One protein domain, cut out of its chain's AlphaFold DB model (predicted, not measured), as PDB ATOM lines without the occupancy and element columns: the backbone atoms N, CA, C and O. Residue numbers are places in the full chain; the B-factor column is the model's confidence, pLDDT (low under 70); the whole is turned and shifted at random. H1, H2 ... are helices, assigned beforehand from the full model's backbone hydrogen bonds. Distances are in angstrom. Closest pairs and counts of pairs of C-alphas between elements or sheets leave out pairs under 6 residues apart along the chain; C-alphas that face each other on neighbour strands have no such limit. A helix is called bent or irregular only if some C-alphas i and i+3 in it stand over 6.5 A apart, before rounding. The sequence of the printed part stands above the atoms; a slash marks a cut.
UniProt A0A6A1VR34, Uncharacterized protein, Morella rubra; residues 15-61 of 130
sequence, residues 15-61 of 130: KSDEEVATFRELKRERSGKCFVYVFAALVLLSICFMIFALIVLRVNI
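Overview. This is residues 15 to 61 of the 130 residues of an uncharacterized protein of Morella rubra (UniProt A0A6A1VR34). Two helices make an L, with the shorter arm H1 and the longer arm H2 meeting near their ends at a corner formed by residues 30 to 32. The arms spread from this corner without packing on each other. The printed part has 47 residues with two named helices, H1 then H2, and no named strand; its class is all helix. The whole is extended, with a radius of gyration of the C-alphas of 16.5 A, and flat, spanning 44 by 28 by 7 A.

Along the chain. H1 holds residues 15 to 29, from C-alpha 15 at (-16.525, -66.246, 22.437) to C-alpha 29 at (-21.005, -49.352, 9.294), 21.9 A from first to last C-alpha. H2, the longest helix, holds residues 33 to 59 and measures 38.4 A, ending with C-alpha 59 at (-9.787, -30.373, 45.924). Neither helix is bent or irregular. Along H1 z falls from 22.437 to 9.294, while along H2 it rises from 10.778 to 45.924.

Arrangement. H1 and H2 are apart, with no C-alpha of the one within 8 A of the other. A tight link of 3 residues joins them. Residues 15 to 25 of H1 stand free, and so do residues 39 to 61, of which 39 to 59 belong to H2. In H2 every O i to N i+4 pair is within hydrogen-bond range; in H1 it is 10 of 11.

Size, cuts and confidence. The C-alphas farthest apart are those of Asp 17 and Ile 61, 44.9 A. The printed part has no cut. Mean pLDDT is 72.9 over the printed part, 58 in H1 and 84 in H2; residues 15 to 33 and 57 to 61 of the model are under 70.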
ATOM      1  N   LYS A  15     -16.191 -67.457  21.677       54.03
ATOM      2  CA  LYS A  15     -16.525 -66.246  22.437       54.03
ATOM      3  C   LYS A  15     -15.565 -65.077  22.173       54.03
ATOM      4  O   LYS A  15     -15.908 -63.947  22.479       54.03
ATOM      5  N   SER A  16     -14.381 -65.317  21.604       56.59
ATOM      6  CA  SER A  16     -13.450 -64.225  21.267       56.59
ATOM      7  C   SER A  16     -13.712 -63.620  19.887       56.59
ATOM      8  O   SER A  16     -13.478 -62.428  19.701       56.59
ATOM      9  N   ASP A  17     -14.199 -64.405  18.922       53.03
ATOM     10  CA  ASP A  17     -14.408 -63.909  17.559       53.03
ATOM     11  C   ASP A  17     -15.716 -63.130  17.425       53.03
ATOM     12  O   ASP A  17     -15.781 -62.218  16.612       53.03
ATOM     13  N   GLU A  18     -16.722 -63.392  18.264       57.81
ATOM     14  CA  GLU A  18     -17.961 -62.604  18.292       57.81
ATOM     15  C   GLU A  18     -17.709 -61.156  18.744       57.81
ATOM     16  O   GLU A  18     -18.252 -60.215  18.162       57.81
ATOM     17  N   GLU A  19     -16.829 -60.937  19.722       56.53
ATOM     18  CA  GLU A  19     -16.519 -59.592  20.231       56.53
ATOM     19  C   GLU A  19     -15.622 -58.806  19.260       56.53
ATOM     20  O   GLU A  19     -15.785 -57.600  19.072       56.53
ATOM     21  N   VAL A  20     -14.720 -59.495  18.552       57.84
ATOM     22  CA  VAL A  20     -13.854 -58.876  17.536       57.84
ATOM     23  C   VAL A  20     -14.601 -58.662  16.213       57.84
ATOM     24  O   VAL A  20     -14.400 -57.637  15.553       57.84
ATOM     25  N   ALA A  21     -15.494 -59.578  15.827       61.19
ATOM     26  CA  ALA A  21     -16.360 -59.443  14.658       61.19
ATOM     27  C   ALA A  21     -17.393 -58.337  14.863       61.19
ATOM     28  O   ALA A  21     -17.499 -57.472  14.002       61.19
ATOM     29  N   THR A  22     -18.060 -58.261  16.020       60.50
ATOM     30  CA  THR A  22     -18.965 -57.136  16.325       60.50
ATOM     31  C   THR A  22     -18.228 -55.800  16.317       60.50
ATOM     32  O   THR A  22     -18.744 -54.829  15.769       60.50
ATOM     33  N   PHE A  23     -16.990 -55.733  16.820       59.53
ATOM     34  CA  PHE A  23     -16.181 -54.513  16.743       59.53
ATOM     35  C   PHE A  23     -15.818 -54.133  15.298       59.53
ATOM     36  O   PHE A  23     -15.798 -52.952  14.946       59.53
ATOM     37  N   ARG A  24     -15.544 -55.124  14.438       59.56
ATOM     38  CA  ARG A  24     -15.258 -54.927  13.007       59.56
ATOM     39  C   ARG A  24     -16.497 -54.534  12.202       59.56
ATOM     40  O   ARG A  24     -16.386 -53.649  11.356       59.56
ATOM     41  N   GLU A  25     -17.647 -55.128  12.494       59.09
ATOM     42  CA  GLU A  25     -18.962 -54.822  11.916       59.09
ATOM     43  C   GLU A  25     -19.404 -53.403  12.314       59.09
ATOM     44  O   GLU A  25     -19.660 -52.565  11.447       59.09
ATOM     45  N   LEU A  26     -19.324 -53.069  13.612       59.12
ATOM     46  CA  LEU A  26     -19.534 -51.711  14.123       59.12
ATOM     47  C   LEU A  26     -18.597 -50.721  13.429       59.12
ATOM     48  O   LEU A  26     -19.029 -49.657  13.004       59.12
ATOM     49  N   LYS A  27     -17.310 -51.042  13.268       56.53
ATOM     50  CA  LYS A  27     -16.349 -50.151  12.597       56.53
ATOM     51  C   LYS A  27     -16.644 -49.973  11.101       56.53
ATOM     52  O   LYS A  27     -16.361 -48.900  10.568       56.53
ATOM     53  N   ARG A  28     -17.213 -50.979  10.426       57.41
ATOM     54  CA  ARG A  28     -17.497 -50.958   8.980       57.41
ATOM     55  C   ARG A  28     -18.754 -50.157   8.625       57.41
ATOM     56  O   ARG A  28     -18.744 -49.463   7.614       57.41
ATOM     57  N   GLU A  29     -19.775 -50.152   9.481       58.12
ATOM     58  CA  GLU A  29     -21.005 -49.352   9.294       58.12
ATOM     59  C   GLU A  29     -20.827 -47.861   9.668       58.12
ATOM     60  O   GLU A  29     -21.617 -46.981   9.323       58.12
ATOM     61  N   ARG A  30     -19.734 -47.534  10.361       58.25
ATOM     62  CA  ARG A  30     -19.502 -46.241  11.017       58.25
ATOM     63  C   ARG A  30     -18.680 -45.234  10.199       58.25
ATOM     64  O   ARG A  30     -18.258 -44.209  10.736       58.25
ATOM     65  N   SER A  31     -18.496 -45.458   8.898       58.84
ATOM     66  CA  SER A  31     -17.517 -44.738   8.059       58.84
ATOM     67  C   SER A  31     -17.830 -43.262   7.714       58.84
ATOM     68  O   SER A  31     -17.155 -42.680   6.871       58.84
ATOM     69  N   GLY A  32     -18.797 -42.600   8.359       63.31
ATOM     70  CA  GLY A  32     -19.006 -41.157   8.135       63.31
ATOM     71  C   GLY A  32     -19.707 -40.438   9.278       63.31
ATOM     72  O   GLY A  32     -19.189 -39.469   9.823       63.31
ATOM     73  N   LYS A  33     -20.863 -40.947   9.709       64.00
ATOM     74  CA  LYS A  33     -21.659 -40.315  10.778       64.00
ATOM     75  C   LYS A  33     -21.116 -40.638  12.165       64.00
ATOM     76  O   LYS A  33     -21.093 -39.790  13.048       64.00
ATOM     77  N   CYS A  34     -20.620 -41.852  12.359       71.12
ATOM     78  CA  CYS A  34     -20.130 -42.260  13.663       71.12
ATOM     79  C   CYS A  34     -18.790 -41.648  14.035       71.12
ATOM     80  O   CYS A  34     -18.567 -41.427  15.219       71.12
ATOM     81  N   PHE A  35     -17.903 -41.367  13.081       74.00
ATOM     82  CA  PHE A  35     -16.674 -40.665  13.437       74.00
ATOM     83  C   PHE A  35     -17.005 -39.338  14.134       74.00
ATOM     84  O   PHE A  35     -16.450 -39.052  15.188       74.00
ATOM     85  N   VAL A  36     -18.015 -38.615  13.634       84.12
ATOM     86  CA  VAL A  36     -18.532 -37.402  14.275       84.12
ATOM     87  C   VAL A  36     -19.141 -37.697  15.651       84.12
ATOM     88  O   VAL A  36     -18.808 -36.995  16.597       84.12
ATOM     89  N   TYR A  37     -19.965 -38.740  15.814       83.19
ATOM     90  CA  TYR A  37     -20.529 -39.096  17.133       83.19
ATOM     91  C   TYR A  37     -19.471 -39.525  18.160       83.19
ATOM     92  O   TYR A  37     -19.553 -39.136  19.320       83.19
ATOM     93  N   VAL A  38     -18.470 -40.305  17.752       85.69
ATOM     94  CA  VAL A  38     -17.366 -40.748  18.618       85.69
ATOM     95  C   VAL A  38     -16.481 -39.569  18.978       85.69
ATOM     96  O   VAL A  38     -16.112 -39.424  20.138       85.69
ATOM     97  N   PHE A  39     -16.178 -38.700  18.015       88.12
ATOM     98  CA  PHE A  39     -15.417 -37.488  18.270       88.12
ATOM     99  C   PHE A  39     -16.184 -36.539  19.196       88.12
ATOM    100  O   PHE A  39     -15.617 -36.056  20.166       88.12
ATOM    101  N   ALA A  40     -17.486 -36.343  18.976       89.75
ATOM    102  CA  ALA A  40     -18.343 -35.544  19.851       89.75
ATOM    103  C   ALA A  40     -18.411 -36.121  21.272       89.75
ATOM    104  O   ALA A  40     -18.280 -35.378  22.241       89.75
ATOM    105  N   ALA A  41     -18.550 -37.443  21.405       89.81
ATOM    106  CA  ALA A  41     -18.515 -38.116  22.697       89.81
ATOM    107  C   ALA A  41     -17.152 -37.952  23.379       89.81
ATOM    108  O   ALA A  41     -17.105 -37.628  24.556       89.81
ATOM    109  N   LEU A  42     -16.045 -38.110  22.653       92.38
ATOM    110  CA  LEU A  42     -14.698 -37.950  23.199       92.38
ATOM    111  C   LEU A  42     -14.428 -36.503  23.624       92.38
ATOM    112  O   LEU A  42     -13.869 -36.285  24.694       92.38
ATOM    113  N   VAL A  43     -14.869 -35.518  22.838       94.00
ATOM    114  CA  VAL A  43     -14.779 -34.093  23.188       94.00
ATOM    115  C   VAL A  43     -15.603 -33.797  24.440       94.00
ATOM    116  O   VAL A  43     -15.089 -33.181  25.373       94.00
ATOM    117  N   LEU A  44     -16.845 -34.283  24.513       95.06
ATOM    118  CA  LEU A  44     -17.698 -34.102  25.687       95.06
ATOM    119  C   LEU A  44     -17.093 -34.774  26.927       95.06
ATOM    120  O   LEU A  44     -16.965 -34.138  27.970       95.06
ATOM    121  N   LEU A  45     -16.646 -36.025  26.796       93.25
ATOM    122  CA  LEU A  45     -15.964 -36.767  27.854       93.25
ATOM    123  C   LEU A  45     -14.672 -36.072  28.285       93.25
ATOM    124  O   LEU A  45     -14.390 -36.033  29.475       93.25
ATOM    125  N   SER A  46     -13.916 -35.478  27.360       95.00
ATOM    126  CA  SER A  46     -12.707 -34.714  27.674       95.00
ATOM    127  C   SER A  46     -13.024 -33.455  28.471       95.00
ATOM    128  O   SER A  46     -12.275 -33.133  29.388       95.00
ATOM    129  N   ILE A  47     -14.102 -32.736  28.146       94.88
ATOM    130  CA  ILE A  47     -14.529 -31.548  28.899       94.88
ATOM    131  C   ILE A  47     -14.998 -31.966  30.295       94.88
ATOM    132  O   ILE A  47     -14.554 -31.394  31.288       94.88
ATOM    133  N   CYS A  48     -15.831 -33.005  30.390       94.69
ATOM    134  CA  CYS A  48     -16.275 -33.556  31.667       94.69
ATOM    135  C   CYS A  48     -15.094 -34.050  32.512       94.69
ATOM    136  O   CYS A  48     -15.028 -33.732  33.696       94.69
ATOM    137  N   PHE A  49     -14.142 -34.768  31.912       92.06
ATOM    138  CA  PHE A  49     -12.936 -35.243  32.585       92.06
ATOM    139  C   PHE A  49     -12.028 -34.087  32.985       92.06
ATOM    140  O   PHE A  49     -11.491 -34.121  34.079       92.06
ATOM    141  N   MET A  50     -11.890 -33.041  32.167       91.38
ATOM    142  CA  MET A  50     -11.148 -31.835  32.539       91.38
ATOM    143  C   MET A  50     -11.785 -31.132  33.730       91.38
ATOM    144  O   MET A  50     -11.079 -30.781  34.664       91.38
ATOM    145  N   ILE A  51     -13.105 -30.946  33.739       91.81
ATOM    146  CA  ILE A  51     -13.807 -30.316  34.862       91.81
ATOM    147  C   ILE A  51     -13.705 -31.198  36.107       91.81
ATOM    148  O   ILE A  51     -13.393 -30.698  37.181       91.81
ATOM    149  N   PHE A  52     -13.912 -32.507  35.974       89.00
ATOM    150  CA  PHE A  52     -13.808 -33.447  37.086       89.00
ATOM    151  C   PHE A  52     -12.381 -33.528  37.619       89.00
ATOM    152  O   PHE A  52     -12.178 -33.432  38.820       89.00
ATOM    153  N   ALA A  53     -11.386 -33.625  36.741       86.00
ATOM    154  CA  ALA A  53      -9.984 -33.564  37.103       86.00
ATOM    155  C   ALA A  53      -9.670 -32.221  37.742       86.00
ATOM    156  O   ALA A  53      -9.019 -32.212  38.761       86.00
ATOM    157  N   LEU A  54     -10.168 -31.091  37.242       81.88
ATOM    158  CA  LEU A  54      -9.954 -29.801  37.888       81.88
ATOM    159  C   LEU A  54     -10.628 -29.730  39.249       81.88
ATOM    160  O   LEU A  54     -10.019 -29.191  40.148       81.88
ATOM    161  N   ILE A  55     -11.829 -30.263  39.443       82.25
ATOM    162  CA  ILE A  55     -12.496 -30.256  40.747       82.25
ATOM    163  C   ILE A  55     -11.776 -31.207  41.698       82.25
ATOM    164  O   ILE A  55     -11.357 -30.784  42.763       82.25
ATOM    165  N   VAL A  56     -11.565 -32.462  41.311       78.12
ATOM    166  CA  VAL A  56     -10.899 -33.479  42.132       78.12
ATOM    167  C   VAL A  56      -9.447 -33.108  42.387       78.12
ATOM    168  O   VAL A  56      -9.021 -33.137  43.530       78.12
ATOM    169  N   LEU A  57      -8.693 -32.706  41.366       67.19
ATOM    170  CA  LEU A  57      -7.316 -32.243  41.507       67.19
ATOM    171  C   LEU A  57      -7.259 -30.879  42.186       67.19
ATOM    172  O   LEU A  57      -6.343 -30.697  42.944       67.19
ATOM    173  N   ARG A  58      -8.183 -29.919  42.034       61.28
ATOM    174  CA  ARG A  58      -8.171 -28.691  42.874       61.28
ATOM    175  C   ARG A  58      -8.475 -29.006  44.329       61.28
ATOM    176  O   ARG A  58      -7.820 -28.458  45.204       61.28
ATOM    177  N   VAL A  59      -9.448 -29.879  44.582       57.25
ATOM    178  CA  VAL A  59      -9.787 -30.373  45.924       57.25
ATOM    179  C   VAL A  59      -8.617 -31.163  46.519       57.25
ATOM    180  O   VAL A  59      -8.450 -31.186  47.734       57.25
ATOM    181  N   ASN A  60      -7.779 -31.764  45.672       56.25
ATOM    182  CA  ASN A  60      -6.670 -32.633  46.057       56.25
ATOM    183  C   ASN A  60      -5.296 -32.100  45.618       56.25
ATOM    184  O   ASN A  60      -4.334 -32.858  45.582       56.25
ATOM    185  N   ILE A  61      -5.186 -30.814  45.270       55.00
ATOM    186  CA  ILE A  61      -3.919 -30.095  45.173       55.00
ATOM    187  C   ILE A  61      -3.762 -29.622  46.608       55.00
ATOM    188  O   ILE A  61      -4.338 -28.589  46.968       55.00
TER     189      ILE A  61